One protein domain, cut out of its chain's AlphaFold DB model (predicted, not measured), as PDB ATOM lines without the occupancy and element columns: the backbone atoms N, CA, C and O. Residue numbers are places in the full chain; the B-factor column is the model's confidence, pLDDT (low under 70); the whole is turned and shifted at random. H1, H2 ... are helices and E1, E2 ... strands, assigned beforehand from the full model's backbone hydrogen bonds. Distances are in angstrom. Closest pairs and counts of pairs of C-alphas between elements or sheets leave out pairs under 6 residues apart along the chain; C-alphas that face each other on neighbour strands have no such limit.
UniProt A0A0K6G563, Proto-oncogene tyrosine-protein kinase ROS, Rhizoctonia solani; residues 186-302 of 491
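AT A GLANCE: This is residues 186 to 302 of the 491 residues of the protein "Proto-oncogene tyrosine-protein kinase ROS" of Rhizoctonia solani (UniProt A0A0K6G563). What shape is this? A strongly twisted sheet of five antiparallel strands, in the order E1 E2 E3 E5 E4, curls round one helix, H1, making two layers, the sheet and the helix on one of its faces. The links E1 to E2 and E2 to E3 lie at opposite ends of an elongated outline, 56 by 33 by 24 A. What is it made of? The printed part has 117 residues with elements E1 E2 E3 H1 E4 E5 along the chain; it is mixed, helices and strands, and only just loose, close to compact, with a radius of gyration of the C-alphas of 16.3 A.

HOW THE PARTS SIT: How do the strands pair? E1, residues 199 to 210, E2, residues 218 to 233, and E3, residues 242 to 249, form a meander, each the antiparallel neighbour of the one before; within hydrogen-bond range are N 205 and O 224, 3.0 A, and N 229 and O 246, 2.8 A. E5, residues 298 to 301, is the antiparallel neighbour of E3, with N 247 and O 299 at 2.8 A, and of E4, residues 284 to 288, with N 288 and O 298 at 2.9 A. Where is the helix? H1, residues 256 to 274, is on the sheet; its closest C-alphas to E2 are those of Ser 258 and Val 222, 6.4 A. Every O i to N i+4 pair in H1 is within hydrogen-bond range. E3, H1 and E4 form a split strand-helix-strand unit, its strands running the same way with E5 between them; the crossover is right-handed.

IN THESE COORDINATES: Where does E1 begin? C-alpha 199 is at (174.244, 80.425, 227.615), and E1 is 32.2 A long. Which strand is longest? E2, 40.0 A, bends by 71 degrees at residue 230. Where does E5 end? C-alpha 301 is at (171.078, 80.416, 241.512).

THE WHOLE: How large is it? The C-alphas farthest apart, Arg 215 and Ser 239, are 57.0 A apart. Is anything cut or uncertain? The printed part has no cut; pLDDT is under 70 in 23 residues, among them 190 to 198.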
ATOM      1  N   LYS A 186     157.890  75.602 237.874       83.06
ATOM      2  CA  LYS A 186     157.802  77.054 238.123       83.06
ATOM      3  C   LYS A 186     158.891  77.857 237.420       83.06
ATOM      4  O   LYS A 186     158.761  79.080 237.334       83.06
ATOM      5  N   VAL A 187     159.947  77.220 236.926       81.94
ATOM      6  CA  VAL A 187     160.996  77.899 236.167       81.94
ATOM      7  C   VAL A 187     160.666  77.820 234.683       81.94
ATOM      8  O   VAL A 187     160.240  76.791 234.164       81.94
ATOM      9  N   ARG A 188     160.790  78.949 233.991       77.00
ATOM     10  CA  ARG A 188     160.594  79.043 232.548       77.00
ATOM     11  C   ARG A 188     161.818  79.683 231.936       77.00
ATOM     12  O   ARG A 188     162.226  80.775 232.336       77.00
ATOM     13  N   PHE A 189     162.366  79.037 230.918       71.75
ATOM     14  CA  PHE A 189     163.275  79.723 230.020       71.75
ATOM     15  C   PHE A 189     162.505  80.823 229.288       71.75
ATOM     16  O   PHE A 189     161.354  80.616 228.895       71.75
ATOM     17  N   ASP A 190     163.116  81.989 229.109       58.78
ATOM     18  CA  ASP A 190     162.441  83.112 228.466       58.78
ATOM     19  C   ASP A 190     162.280  82.842 226.959       58.78
ATOM     20  O   ASP A 190     163.229  82.952 226.182       58.78
ATOM     21  N   LEU A 191     161.101  82.360 226.552       48.38
ATOM     22  CA  LEU A 191     160.795  81.830 225.213       48.38
ATOM     23  C   LEU A 191     160.759  82.894 224.101       48.38
ATOM     24  O   LEU A 191     160.575  82.523 222.942       48.38
ATOM     25  N   SER A 192     160.930  84.182 224.411       45.97
ATOM     26  CA  SER A 192     160.727  85.260 223.436       45.97
ATOM     27  C   SER A 192     161.903  85.552 222.498       45.97
ATOM     28  O   SER A 192     161.694  86.266 221.521       45.97
ATOM     29  N   GLU A 193     163.102  84.997 222.704       43.19
ATOM     30  CA  GLU A 193     164.263  85.268 221.836       43.19
ATOM     31  C   GLU A 193     164.976  83.965 221.422       43.19
ATOM     32  O   GLU A 193     165.290  83.104 222.245       43.19
ATOM     33  N   ARG A 194     165.127  83.769 220.105       36.72
ATOM     34  CA  ARG A 194     165.550  82.514 219.460       36.72
ATOM     35  C   ARG A 194     166.990  82.111 219.831       36.72
ATOM     36  O   ARG A 194     167.881  82.944 219.817       36.72
ATOM     37  N   GLN A 195     167.123  80.812 220.124       42.34
ATOM     38  CA  GLN A 195     168.256  79.875 219.985       42.34
ATOM     39  C   GLN A 195     169.673  80.476 219.819       42.34
ATOM     40  O   GLN A 195     169.929  81.211 218.877       42.34
ATOM     41  N   ASP A 196     170.573  80.071 220.728       44.44
ATOM     42  CA  ASP A 196     172.024  80.354 220.864       44.44
ATOM     43  C   ASP A 196     172.471  81.475 221.824       44.44
ATOM     44  O   ASP A 196     173.616  81.460 222.269       44.44
ATOM     45  N   HIS A 197     171.588  82.373 222.279       49.31
ATOM     46  CA  HIS A 197     171.985  83.490 223.168       49.31
ATOM     47  C   HIS A 197     171.696  83.310 224.671       49.31
ATOM     48  O   HIS A 197     171.894  84.241 225.446       49.31
ATOM     49  N   ARG A 198     171.244  82.130 225.120       61.78
ATOM     50  CA  ARG A 198     170.893  81.911 226.543       61.78
ATOM     51  C   ARG A 198     172.049  81.476 227.431       61.78
ATOM     52  O   ARG A 198     171.927  81.581 228.648       61.78
ATOM     53  N   GLN A 199     173.116  80.936 226.852       72.69
ATOM     54  CA  GLN A 199     174.244  80.425 227.615       72.69
ATOM     55  C   GLN A 199     175.140  81.585 228.044       72.69
ATOM     56  O   GLN A 199     175.808  82.204 227.220       72.69
ATOM     57  N   ILE A 200     175.157  81.853 229.344       77.50
ATOM     58  CA  ILE A 200     176.006  82.865 229.973       77.50
ATOM     59  C   ILE A 200     177.464  82.413 229.919       77.50
ATOM     60  O   ILE A 200     178.360  83.156 229.528       77.50
ATOM     61  N   LEU A 201     177.695  81.173 230.346       82.81
ATOM     62  CA  LEU A 201     179.026  80.632 230.555       82.81
ATOM     63  C   LEU A 201     178.965  79.110 230.487       82.81
ATOM     64  O   LEU A 201     178.003  78.503 230.957       82.81
ATOM     65  N   LYS A 202     179.997  78.504 229.901       86.94
ATOM     66  CA  LYS A 202     180.220  77.058 229.944       86.94
ATOM     67  C   LYS A 202     181.414  76.773 230.826       86.94
ATOM     68  O   LYS A 202     182.453  77.414 230.682       86.94
ATOM     69  N   HIS A 203     181.273  75.766 231.665       87.00
ATOM     70  CA  HIS A 203     182.325  75.277 232.526       87.00
ATOM     71  C   HIS A 203     182.566  73.805 232.268       87.00
ATOM     72  O   HIS A 203     181.639  73.042 231.998       87.00
ATOM     73  N   GLN A 204     183.835  73.433 232.350       92.31
ATOM     74  CA  GLN A 204     184.284  72.062 232.210       92.31
ATOM     75  C   GLN A 204     185.124  71.728 233.428       92.31
ATOM     76  O   GLN A 204     185.951  72.538 233.850       92.31
ATOM     77  N   PHE A 205     184.918  70.537 233.957       94.00
ATOM     78  CA  PHE A 205     185.665  70.012 235.084       94.00
ATOM     79  C   PHE A 205     185.839  68.509 234.907       94.00
ATOM     80  O   PHE A 205     185.194  67.872 234.068       94.00
ATOM     81  N   ILE A 206     186.752  67.960 235.690       93.94
ATOM     82  CA  ILE A 206     187.025  66.533 235.720       93.94
ATOM     83  C   ILE A 206     186.454  65.999 237.023       93.94
ATOM     84  O   ILE A 206     186.847  66.449 238.097       93.94
ATOM     85  N   TRP A 207     185.533  65.050 236.931       93.25
ATOM     86  CA  TRP A 207     185.070  64.284 238.078       93.25
ATOM     87  C   TRP A 207     185.961  63.054 238.237       93.25
ATOM     88  O   TRP A 207     186.156  62.298 237.285       93.25
ATOM     89  N   ARG A 208     186.531  62.863 239.426       89.62
ATOM     90  CA  ARG A 208     187.418  61.739 239.744       89.62
ATOM     91  C   ARG A 208     186.826  60.908 240.852       89.62
ATOM     92  O   ARG A 208     186.492  61.480 241.884       89.62
ATOM     93  N   ARG A 209     186.818  59.585 240.690       86.94
ATOM     94  CA  ARG A 209     186.506  58.624 241.752       86.94
ATOM     95  C   ARG A 209     187.774  57.931 242.244       86.94
ATOM     96  O   ARG A 209     188.636  57.569 241.452       86.94
ATOM     97  N   PHE A 210     187.878  57.721 243.548       82.44
ATOM     98  CA  PHE A 210     189.033  57.172 244.242       82.44
ATOM     99  C   PHE A 210     188.709  55.847 244.924       82.44
ATOM    100  O   PHE A 210     187.568  55.582 245.292       82.44
ATOM    101  N   SER A 211     189.737  55.033 245.143       77.31
ATOM    102  CA  SER A 211     189.632  53.799 245.908       77.31
ATOM    103  C   SER A 211     189.508  54.049 247.413       77.31
ATOM    104  O   SER A 211     190.003  55.030 247.971       77.31
ATOM    105  N   HIS A 212     188.894  53.078 248.087       64.94
ATOM    106  CA  HIS A 212     188.703  53.006 249.541       64.94
ATOM    107  C   HIS A 212     189.922  52.538 250.335       64.94
ATOM    108  O   HIS A 212     189.802  51.998 251.435       64.94
ATOM    109  N   THR A 213     191.114  52.671 249.774       64.25
ATOM    110  CA  THR A 213     192.331  52.139 250.382       64.25
ATOM    111  C   THR A 213     193.103  53.236 251.115       64.25
ATOM    112  O   THR A 213     193.067  54.396 250.707       64.25
ATOM    113  N   PRO A 214     193.866  52.899 252.177       59.41
ATOM    114  CA  PRO A 214     194.733  53.859 252.870       59.41
ATOM    115  C   PRO A 214     195.716  54.578 251.937       59.41
ATOM    116  O   PRO A 214     196.142  55.695 252.218       59.41
ATOM    117  N   ARG A 215     196.076  53.926 250.824       69.12
ATOM    118  CA  ARG A 215     196.730  54.537 249.668       69.12
ATOM    119  C   ARG A 215     195.707  54.636 248.544       69.12
ATOM    120  O   ARG A 215     195.383  53.604 247.964       69.12
ATOM    121  N   PRO A 216     195.151  55.817 248.303       70.00
ATOM    122  CA  PRO A 216     194.071  55.979 247.358       70.00
ATOM    123  C   PRO A 216     194.591  56.010 245.923       70.00
ATOM    124  O   PRO A 216     195.587  56.665 245.626       70.00
ATOM    125  N   GLU A 217     193.861  55.352 245.040       84.69
ATOM    126  CA  GLU A 217     194.112  55.301 243.604       84.69
ATOM    127  C   GLU A 217     192.911  55.896 242.873       84.69
ATOM    128  O   GLU A 217     191.788  55.819 243.371       84.69
ATOM    129  N   ILE A 218     193.135  56.509 241.712       88.00
ATOM    130  CA  ILE A 218     192.043  56.989 240.860       88.00
ATOM    131  C   ILE A 218     191.430  55.764 240.178       88.00
ATOM    132  O   ILE A 218     192.098  55.088 239.399       88.00
ATOM    133  N   LEU A 219     190.173  55.468 240.501       87.38
ATOM    134  CA  LEU A 219     189.402  54.387 239.891       87.38
ATOM    135  C   LEU A 219     188.785  54.818 238.563       87.38
ATOM    136  O   LEU A 219     188.635  54.000 237.661       87.38
ATOM    137  N   GLU A 220     188.398  56.088 238.466       89.19
ATOM    138  CA  GLU A 220     187.645  56.603 237.333       89.19
ATOM    139  C   GLU A 220     187.857  58.105 237.170       89.19
ATOM    140  O   GLU A 220     187.992  58.833 238.158       89.19
ATOM    141  N   GLU A 221     187.861  58.557 235.920       92.81
ATOM    142  CA  GLU A 221     187.960  59.960 235.552       92.81
ATOM    143  C   GLU A 221     186.970  60.257 234.421       92.81
ATOM    144  O   GLU A 221     187.020  59.627 233.365       92.81
ATOM    145  N   VAL A 222     186.067  61.211 234.647       93.31
ATOM    146  CA  VAL A 222     184.995  61.564 233.712       93.31
ATOM    147  C   VAL A 222     185.011  63.061 233.450       93.31
ATOM    148  O   VAL A 222     185.052  63.879 234.370       93.31
ATOM    149  N   HIS A 223     184.963  63.438 232.175       93.62
ATOM    150  CA  HIS A 223     184.867  64.835 231.772       93.62
ATOM    151  C   HIS A 223     183.409  65.281 231.815       93.62
ATOM    152  O   HIS A 223     182.566  64.725 231.114       93.62
ATOM    153  N   VAL A 224     183.119  66.323 232.589       92.44
ATOM    154  CA  VAL A 224     181.760  66.844 232.740       92.44
ATOM    155  C   VAL A 224     181.719  68.298 232.295       92.44
ATOM    156  O   VAL A 224     182.634  69.085 232.551       92.44
ATOM    157  N   SER A 225     180.651  68.660 231.587       91.44
ATOM    158  CA  SER A 225     180.379  70.038 231.186       91.44
ATOM    159  C   SER A 225     179.045  70.499 231.761       91.44
ATOM    160  O   SER A 225     178.042  69.788 231.714       91.44
ATOM    161  N   MET A 226     179.039  71.712 232.302       91.19
ATOM    162  CA  MET A 226     177.831  72.390 232.757       91.19
ATOM    163  C   MET A 226     177.789  73.799 232.184       91.19
ATOM    164  O   MET A 226     178.822  74.442 231.985       91.19
ATOM    165  N   ALA A 227     176.587  74.302 231.960       89.25
ATOM    166  CA  ALA A 227     176.355  75.626 231.420       89.25
ATOM    167  C   ALA A 227     175.392  76.414 232.304       89.25
ATOM    168  O   ALA A 227     174.481  75.855 232.916       89.25
ATOM    169  N   LEU A 228     175.622  77.726 232.372       89.38
ATOM    170  CA  LEU A 228     174.742  78.674 233.041       89.38
ATOM    171  C   LEU A 228     173.817  79.314 232.011       89.38
ATOM    172  O   LEU A 228     174.279  79.779 230.969       89.38
ATOM    173  N   TYR A 229     172.533  79.395 232.335       86.88
ATOM    174  CA  TYR A 229     171.491  79.959 231.493       86.88
ATOM    175  C   TYR A 229     170.689  81.014 232.249       86.88
ATOM    176  O   TYR A 229     170.344  80.818 233.415       86.88
ATOM    177  N   GLU A 230     170.338  82.115 231.585       87.94
ATOM    178  CA  GLU A 230     169.330  83.031 232.129       87.94
ATOM    179  C   GLU A 230     167.930  82.411 232.023       87.94
ATOM    180  O   GLU A 230     167.548  81.845 230.992       87.94
ATOM    181  N   ALA A 231     167.140  82.552 233.086       86.00
ATOM    182  CA  ALA A 231     165.754  82.110 233.111       86.00
ATOM    183  C   ALA A 231     164.878  83.002 233.998       86.00
ATOM    184  O   ALA A 231     165.338  83.935 234.661       86.00
ATOM    185  N   SER A 232     163.580  82.706 234.005       86.75
ATOM    186  CA  SER A 232     162.584  83.391 234.819       86.75
ATOM    187  C   SER A 232     161.839  82.408 235.716       86.75
ATOM    188  O   SER A 232     161.207  81.464 235.247       86.75
ATOM    189  N   TYR A 233     161.850  82.671 237.018       84.88
ATOM    190  CA  TYR A 233     160.978  82.016 237.983       84.88
ATOM    191  C   TYR A 233     159.596  82.680 237.982       84.88
ATOM    192  O   TYR A 233     159.485  83.901 238.141       84.88
ATOM    193  N   VAL A 234     158.540  81.879 237.821       81.94
ATOM    194  CA  VAL A 234     157.141  82.325 237.799       81.94
ATOM    195  C   VAL A 234     156.360  81.632 238.926       81.94
ATOM    196  O   VAL A 234     155.975  80.467 238.796       81.94
ATOM    197  N   PRO A 235     156.105  82.315 240.056       73.31
ATOM    198  CA  PRO A 235     155.315  81.752 241.151       73.31
ATOM    199  C   PRO A 235     153.843  81.539 240.750       73.31
ATOM    200  O   PRO A 235     153.261  82.340 240.028       73.31
ATOM    201  N   LYS A 236     153.198  80.491 241.290       66.75
ATOM    202  CA  LYS A 236     151.812  80.104 240.939       66.75
ATOM    203  C   LYS A 236     150.747  81.186 241.210       66.75
ATOM    204  O   LYS A 236     149.702  81.155 240.573       66.75
ATOM    205  N   TRP A 237     150.985  82.109 242.147       62.16
ATOM    206  CA  TRP A 237     149.971  83.063 242.640       62.16
ATOM    207  C   TRP A 237     150.276  84.536 242.334       62.16
ATOM    208  O   TRP A 237     149.497  85.405 242.709       62.16
ATOM    209  N   TYR A 238     151.403  84.831 241.681       59.88
ATOM    210  CA  TYR A 238     151.834  86.196 241.365       59.88
ATOM    211  C   TYR A 238     152.124  86.330 239.869       59.88
ATOM    212  O   TYR A 238     152.705  85.441 239.257       59.88
ATOM    213  N   SER A 239     151.766  87.475 239.287       61.41
ATOM    214  CA  SER A 239     151.995  87.787 237.868       61.41
ATOM    215  C   SER A 239     153.417  88.269 237.551       61.41
ATOM    216  O   SER A 239     153.750  88.450 236.382       61.41
ATOM    217  N   LYS A 240     154.263  88.494 238.566       75.69
ATOM    218  CA  LYS A 240     155.621  89.017 238.383       75.69
ATOM    219  C   LYS A 240     156.632  87.874 238.291       75.69
ATOM    220  O   LYS A 240     156.841  87.155 239.268       75.69
ATOM    221  N   SER A 241     157.279  87.738 237.135       80.81
ATOM    222  CA  SER A 241     158.449  86.877 236.972       80.81
ATOM    223  C   SER A 241     159.668  87.480 237.676       80.81
ATOM    224  O   SER A 241     159.830  88.701 237.751       80.81
ATOM    225  N   THR A 242     160.526  86.621 238.222       86.06
ATOM    226  CA  THR A 242     161.812  87.008 238.820       86.06
ATOM    227  C   THR A 242     162.937  86.355 238.032       86.06
ATOM    228  O   THR A 242     162.871  85.158 237.767       86.06
ATOM    229  N   LYS A 243     163.963  87.125 237.652       89.06
ATOM    230  CA  LYS A 243     165.132  86.573 236.958       89.06
ATOM    231  C   LYS A 243     165.907  85.630 237.876       89.06
ATOM    232  O   LYS A 243     166.113  85.945 239.045       89.06
ATOM    233  N   VAL A 244     166.347  84.508 237.320       91.25
ATOM    234  CA  VAL A 244     167.181  83.496 237.978       91.25
ATOM    235  C   VAL A 244     168.233  82.990 236.996       91.25
ATOM    236  O   VAL A 244     168.120  83.211 235.788       91.25
ATOM    237  N   VAL A 245     169.249  82.309 237.515       91.62
ATOM    238  CA  VAL A 245     170.249  81.613 236.704       91.62
ATOM    239  C   VAL A 245     170.102  80.118 236.933       91.62
ATOM    240  O   VAL A 245     170.032  79.665 238.072       91.62
ATOM    241  N   ILE A 246     170.042  79.362 235.845       90.75
ATOM    242  CA  ILE A 246     169.998  77.902 235.858       90.75
ATOM    243  C   ILE A 246     171.391  77.398 235.529       90.75
ATOM    244  O   ILE A 246     171.966  77.828 234.534       90.75
ATOM    245  N   LYS A 247     171.926  76.479 236.324       92.38
ATOM    246  CA  LYS A 247     173.144  75.741 236.000       92.38
ATOM    247  C   LYS A 247     172.776  74.280 235.756       92.38
ATOM    248  O   LYS A 247     172.294  73.608 236.664       92.38
ATOM    249  N   ALA A 248     173.002  73.822 234.530       89.25
ATOM    250  CA  ALA A 248     172.562  72.521 234.036       89.25
ATOM    251  C   ALA A 248     173.708  71.782 233.336       89.25
ATOM    252  O   ALA A 248     174.621  72.414 232.798       89.25
ATOM    253  N   GLY A 249     173.656  70.449 233.327       87.38
ATOM    254  CA  GLY A 249     174.564  69.632 232.521       87.38
ATOM    255  C   GLY A 249     174.367  69.887 231.026       87.38
ATOM    256  O   GLY A 249     173.235  69.986 230.556       87.38
ATOM    257  N   CYS A 250     175.458  69.990 230.271       84.94
ATOM    258  CA  CYS A 250     175.423  70.173 228.822       84.94
ATOM    259  C   CYS A 250     176.461  69.278 228.140       84.94
ATOM    260  O   CYS A 250     177.422  68.848 228.773       84.94
ATOM    261  N   ASP A 251     176.277  69.016 226.843       79.00
ATOM    262  CA  ASP A 251     177.200  68.206 226.030       79.00
ATOM    263  C   ASP A 251     177.542  66.843 226.656       79.00
ATOM    264  O   ASP A 251     178.679  66.382 226.587       79.00
ATOM    265  N   LEU A 252     176.554  66.221 227.308       69.50
ATOM    266  CA  LEU A 252     176.740  64.953 228.000       69.50
ATOM    267  C   LEU A 252     176.695  63.786 227.014       69.50
ATOM    268  O   LEU A 252     175.760  63.669 226.217       69.50
ATOM    269  N   GLU A 253     177.651  62.871 227.134       73.75
ATOM    270  CA  GLU A 253     177.483  61.536 226.577       73.75
ATOM    271  C   GLU A 253     176.400  60.800 227.377       73.75
ATOM    272  O   GLU A 253     176.418  60.785 228.607       73.75
ATOM    273  N   LEU A 254     175.433  60.192 226.684       74.19
ATOM    274  CA  LEU A 254     174.336  59.436 227.302       74.19
ATOM    275  C   LEU A 254     174.816  58.045 227.760       74.19
ATOM    276  O   LEU A 254     174.289  57.023 227.319       74.19
ATOM    277  N   ASN A 255     175.848  58.007 228.602       84.56
ATOM    278  CA  ASN A 255     176.358  56.801 229.248       84.56
ATOM    279  C   ASN A 255     176.179  56.888 230.776       84.56
ATOM    280  O   ASN A 255     176.054  57.977 231.342       84.56
ATOM    281  N   THR A 256     176.119  55.728 231.432       85.06
ATOM    282  CA  THR A 256     175.832  55.621 232.872       85.06
ATOM    283  C   THR A 256     176.849  56.386 233.717       85.06
ATOM    284  O   THR A 256     176.452  57.122 234.615       85.06
ATOM    285  N   ASP A 257     178.132  56.279 233.375       86.56
ATOM    286  CA  ASP A 257     179.246  56.869 234.123       86.56
ATOM    287  C   ASP A 257     179.199  58.408 234.098       86.56
ATOM    288  O   ASP A 257     179.329  59.075 235.123       86.56
ATOM    289  N   SER A 258     178.906  58.998 232.934       87.44
ATOM    290  CA  SER A 258     178.755  60.452 232.761       87.44
ATOM    291  C   SER A 258     177.527  60.992 233.482       87.44
ATOM    292  O   SER A 258     177.568  62.090 234.044       87.44
ATOM    293  N   MET A 259     176.436  60.223 233.497       86.25
ATOM    294  CA  MET A 259     175.241  60.574 234.258       86.25
ATOM    295  C   MET A 259     175.488  60.494 235.769       86.25
ATOM    296  O   MET A 259     175.066  61.399 236.488       86.25
ATOM    297  N   GLU A 260     176.198  59.468 236.250       86.31
ATOM    298  CA  GLU A 260     176.594  59.334 237.659       86.31
ATOM    299  C   GLU A 260     177.513  60.485 238.083       86.31
ATOM    300  O   GLU A 260     177.243  61.144 239.088       86.31
ATOM    301  N   ALA A 261     178.542  60.790 237.289       88.69
ATOM    302  CA  ALA A 261     179.477  61.879 237.554       88.69
ATOM    303  C   ALA A 261     178.773  63.243 237.622       88.69
ATOM    304  O   ALA A 261     179.006  64.028 238.549       88.69
ATOM    305  N   LEU A 262     177.868  63.528 236.676       89.62
ATOM    306  CA  LEU A 262     177.087  64.764 236.679       89.62
ATOM    307  C   LEU A 262     176.136  64.828 237.881       89.62
ATOM    308  O   LEU A 262     176.099  65.845 238.572       89.62
ATOM    309  N   TYR A 263     175.392  63.755 238.156       87.81
ATOM    310  CA  TYR A 263     174.468  63.698 239.289       87.81
ATOM    311  C   TYR A 263     175.193  63.861 240.628       87.81
ATOM    312  O   TYR A 263     174.782  64.672 241.456       87.81
ATOM    313  N   SER A 264     176.316  63.160 240.803       86.19
ATOM    314  CA  SER A 264     177.194  63.277 241.969       86.19
ATOM    315  C   SER A 264     177.703  64.711 242.139       86.19
ATOM    316  O   SER A 264     177.674  65.244 243.248       86.19
ATOM    317  N   SER A 265     178.096  65.367 241.045       89.31
ATOM    318  CA  SER A 265     178.564  66.758 241.067       89.31
ATOM    319  C   SER A 265     177.455  67.745 241.448       89.31
ATOM    320  O   SER A 265     177.691  68.650 242.247       89.31
ATOM    321  N   ILE A 266     176.234  67.553 240.930       90.81
ATOM    322  CA  ILE A 266     175.062  68.371 241.284       90.81
ATOM    323  C   ILE A 266     174.710  68.187 242.761       90.81
ATOM    324  O   ILE A 266     174.554  69.173 243.481       90.81
ATOM    325  N   GLN A 267     174.618  66.937 243.224       87.88
ATOM    326  CA  GLN A 267     174.336  66.616 244.622       87.88
ATOM    327  C   GLN A 267     175.361  67.271 245.550       87.88
ATOM    328  O   GLN A 267     174.984  67.882 246.553       87.88
ATOM    329  N   HIS A 268     176.645  67.171 245.205       86.56
ATOM    330  CA  HIS A 268     177.740  67.751 245.972       86.56
ATOM    331  C   HIS A 268     177.650  69.278 246.049       86.56
ATOM    332  O   HIS A 268     177.615  69.834 247.148       86.56
ATOM    333  N   GLU A 269     177.535  69.963 244.907       92.44
ATOM    334  CA  GLU A 269     177.476  71.428 244.861       92.44
ATOM    335  C   GLU A 269     176.229  71.970 245.575       92.44
ATOM    336  O   GLU A 269     176.335  72.894 246.382       92.44
ATOM    337  N   VAL A 270     175.055  71.360 245.366       92.44
ATOM    338  CA  VAL A 270     173.810  71.755 246.051       92.44
ATOM    339  C   VAL A 270     173.925  71.557 247.560       92.44
ATOM    340  O   VAL A 270     173.560  72.453 248.320       92.44
ATOM    341  N   THR A 271     174.452  70.416 248.007       86.69
ATOM    342  CA  THR A 271     174.626  70.126 249.439       86.69
ATOM    343  C   THR A 271     175.570  71.126 250.094       86.69
ATOM    344  O   THR A 271     175.276  71.656 251.167       86.69
ATOM    345  N   LEU A 272     176.688  71.426 249.430       88.00
ATOM    346  CA  LEU A 272     177.682  72.359 249.933       88.00
ATOM    347  C   LEU A 272     177.143  73.793 249.969       88.00
ATOM    348  O   LEU A 272     177.337  74.489 250.962       88.00
ATOM    349  N   MET A 273     176.438  74.235 248.928       93.69
ATOM    350  CA  MET A 273     175.880  75.588 248.877       93.69
ATOM    351  C   MET A 273     174.662  75.770 249.790       93.69
ATOM    352  O   MET A 273     174.417  76.880 250.252       93.69
ATOM    353  N   ALA A 274     173.922  74.704 250.110       90.81
ATOM    354  CA  ALA A 274     172.759  74.772 250.995       90.81
ATOM    355  C   ALA A 274     173.096  75.233 252.422       90.81
ATOM    356  O   ALA A 274     172.231  75.768 253.111       90.81
ATOM    357  N   GLN A 275     174.325  75.027 252.887       88.38
ATOM    358  CA  GLN A 275     174.778  75.452 254.220       88.38
ATOM    359  C   GLN A 275     175.435  76.844 254.227       88.38
ATOM    360  O   GLN A 275     175.737  77.362 255.299       88.38
ATOM    361  N   ILE A 276     175.623  77.465 253.058       92.56
ATOM    362  CA  ILE A 276     176.307  78.752 252.906       92.56
ATOM    363  C   ILE A 276     175.286  79.891 252.818       92.56
ATOM    364  O   ILE A 276     174.416  79.904 251.948       92.56
ATOM    365  N   ASP A 277     175.440  80.903 253.671       92.75
ATOM    366  CA  ASP A 277     174.699  82.165 253.579       92.75
ATOM    367  C   ASP A 277     175.640  83.338 253.870       92.75
ATOM    368  O   ASP A 277     175.950  83.653 255.019       92.75
ATOM    369  N   HIS A 278     176.142  83.962 252.803       96.12
ATOM    370  CA  HIS A 278     177.094  85.065 252.888       96.12
ATOM    371  C   HIS A 278     176.893  86.061 251.741       96.12
ATOM    372  O   HIS A 278     176.647  85.680 250.598       96.12
ATOM    373  N   THR A 279     177.041  87.362 252.014       95.75
ATOM    374  CA  THR A 279     176.734  88.421 251.032       95.75
ATOM    375  C   THR A 279     177.696  88.477 249.848       95.75
ATOM    376  O   THR A 279     177.324  89.003 248.802       95.75
ATOM    377  N   CYS A 280     178.920  87.972 250.013       97.50
ATOM    378  CA  CYS A 280     179.953  87.941 248.968       97.50
ATOM    379  C   CYS A 280     180.063  86.566 248.287       97.50
ATOM    380  O   CYS A 280     181.057  86.294 247.623       97.50
ATOM    381  N   ILE A 281     179.081  85.680 248.472       98.00
ATOM    382  CA  ILE A 281     179.031  84.361 247.833       98.00
ATOM    383  C   ILE A 281     177.755  84.263 246.993       98.00
ATOM    384  O   ILE A 281     176.718  84.822 247.353       98.00
ATOM    385  N   HIS A 282     177.845  83.601 245.841       96.06
ATOM    386  CA  HIS A 282     176.712  83.343 244.961       96.06
ATOM    387  C   HIS A 282     175.677  82.450 245.653       96.06
ATOM    388  O   HIS A 282     175.994  81.361 246.120       96.06
ATOM    389  N   LYS A 283     174.434  82.921 245.741       96.00
ATOM    390  CA  LYS A 283     173.381  82.266 246.513       96.00
ATOM    391  C   LYS A 283     172.656  81.178 245.721       96.00
ATOM    392  O   LYS A 283     172.094  81.446 244.656       96.00
ATOM    393  N   LEU A 284     172.582  79.987 246.316       96.62
ATOM    394  CA  LEU A 284     171.665  78.922 245.914       96.62
ATOM    395  C   LEU A 284     170.227  79.305 246.283       96.62
ATOM    396  O   LEU A 284     169.936  79.646 247.430       96.62
ATOM    397  N   LEU A 285     169.322  79.243 245.308       94.81
ATOM    398  CA  LEU A 285     167.890  79.486 245.499       94.81
ATOM    399  C   LEU A 285     167.091  78.188 245.644       94.81
ATOM    400  O   LEU A 285     166.057  78.180 246.310       94.81
ATOM    401  N   GLY A 286     167.542  77.109 245.007       93.38
ATOM    402  CA  GLY A 286     166.823  75.844 244.960       93.38
ATOM    403  C   GLY A 286     167.342  74.931 243.859       93.38
ATOM    404  O   GLY A 286     168.423  75.151 243.309       93.38
ATOM    405  N   ILE A 287     166.526  73.946 243.510       93.19
ATOM    406  CA  ILE A 287     166.702  73.130 242.308       93.19
ATOM    407  C   ILE A 287     165.420  73.131 241.472       93.19
ATOM    408  O   ILE A 287     164.355  73.516 241.965       93.19
ATOM    409  N   ASP A 288     165.518  72.691 240.224       89.88
ATOM    410  CA  ASP A 288     164.371  72.347 239.385       89.88
ATOM    411  C   ASP A 288     164.476  70.885 238.942       89.88
ATOM    412  O   ASP A 288     165.357  70.540 238.157       89.88
ATOM    413  N   SER A 289     163.589  70.026 239.448       88.38
ATOM    414  CA  SER A 289     163.530  68.606 239.078       88.38
ATOM    415  C   SER A 289     162.540  68.290 237.948       88.38
ATOM    416  O   SER A 289     162.205  67.123 237.734       88.38
ATOM    417  N   SER A 290     162.027  69.300 237.228       82.12
ATOM    418  CA  SER A 290     160.949  69.084 236.254       82.12
ATOM    419  C   SER A 290     161.306  67.990 235.236       82.12
ATOM    420  O   SER A 290     162.409  67.995 234.689       82.12
ATOM    421  N   PRO A 291     160.361  67.108 234.858       67.19
ATOM    422  CA  PRO A 291     160.621  66.015 233.911       67.19
ATOM    423  C   PRO A 291     161.046  66.466 232.506       67.19
ATOM    424  O   PRO A 291     161.400  65.645 231.667       67.19
ATOM    425  N   THR A 292     160.941  67.765 232.213       63.16
ATOM    426  CA  THR A 292     161.429  68.382 230.975       63.16
ATOM    427  C   THR A 292     162.953  68.463 230.906       63.16
ATOM    428  O   THR A 292     163.488  68.645 229.815       63.16
ATOM    429  N   HIS A 293     163.636  68.352 232.045       61.97
ATOM    430  CA  HIS A 293     165.091  68.278 232.145       61.97
ATOM    431  C   HIS A 293     165.527  66.813 231.997       61.97
ATOM    432  O   HIS A 293     164.706  65.908 232.109       61.97
ATOM    433  N   THR A 294     166.793  66.562 231.674       60.47
ATOM    434  CA  THR A 294     167.387  65.269 231.265       60.47
ATOM    435  C   THR A 294     167.418  64.184 232.367       60.47
ATOM    436  O   THR A 294     168.405  63.469 232.510       60.47
ATOM    437  N   TYR A 295     166.333  64.034 233.137       66.50
ATOM    438  CA  TYR A 295     166.162  63.206 234.342       66.50
ATOM    439  C   TYR A 295     167.008  63.625 235.556       66.50
ATOM    440  O   TYR A 295     166.919  62.991 236.605       66.50
ATOM    441  N   LEU A 296     167.793  64.697 235.438       81.75
ATOM    442  CA  LEU A 296     168.611  65.255 236.513       81.75
ATOM    443  C   LEU A 296     168.091  66.647 236.894       81.75
ATOM    444  O   LEU A 296     167.607  67.364 236.016       81.75
ATOM    445  N   PRO A 297     168.178  67.039 238.178       89.06
ATOM    446  CA  PRO A 297     167.739  68.357 238.601       89.06
ATOM    447  C   PRO A 297     168.738  69.441 238.192       89.06
ATOM    448  O   PRO A 297     169.948  69.268 238.337       89.06
ATOM    449  N   ASP A 298     168.228  70.591 237.764       90.56
ATOM    450  CA  ASP A 298     169.048  71.770 237.495       90.56
ATOM    451  C   ASP A 298     169.255  72.600 238.770       90.56
ATOM    452  O   ASP A 298     168.364  72.710 239.618       90.56
ATOM    453  N   ILE A 299     170.420  73.239 238.904       94.00
ATOM    454  CA  ILE A 299     170.735  74.108 240.045       94.00
ATOM    455  C   ILE A 299     170.193  75.513 239.770       94.00
ATOM    456  O   ILE A 299     170.504  76.115 238.740       94.00
ATOM    457  N   LEU A 300     169.426  76.071 240.709       94.25
ATOM    458  CA  LEU A 300     168.892  77.429 240.610       94.25
ATOM    459  C   LEU A 300     169.677  78.388 241.494       94.25
ATOM    460  O   LEU A 300     169.721  78.244 242.716       94.25
ATOM    461  N   LEU A 301     170.241  79.414 240.875       94.62
ATOM    462  CA  LEU A 301     171.078  80.416 241.512       94.62
ATOM    463  C   LEU A 301     170.469  81.812 241.346       94.62
ATOM    464  O   LEU A 301     169.687  82.082 240.426       94.62
ATOM    465  N   GLU A 302     170.833  82.727 242.242       93.75
ATOM    466  CA  GLU A 302     170.471  84.137 242.081       93.75
ATOM    467  C   GLU A 302     171.086  84.723 240.796       93.75
ATOM    468  O   GLU A 302     172.157  84.290 240.358       93.75
TER     469      GLU A 302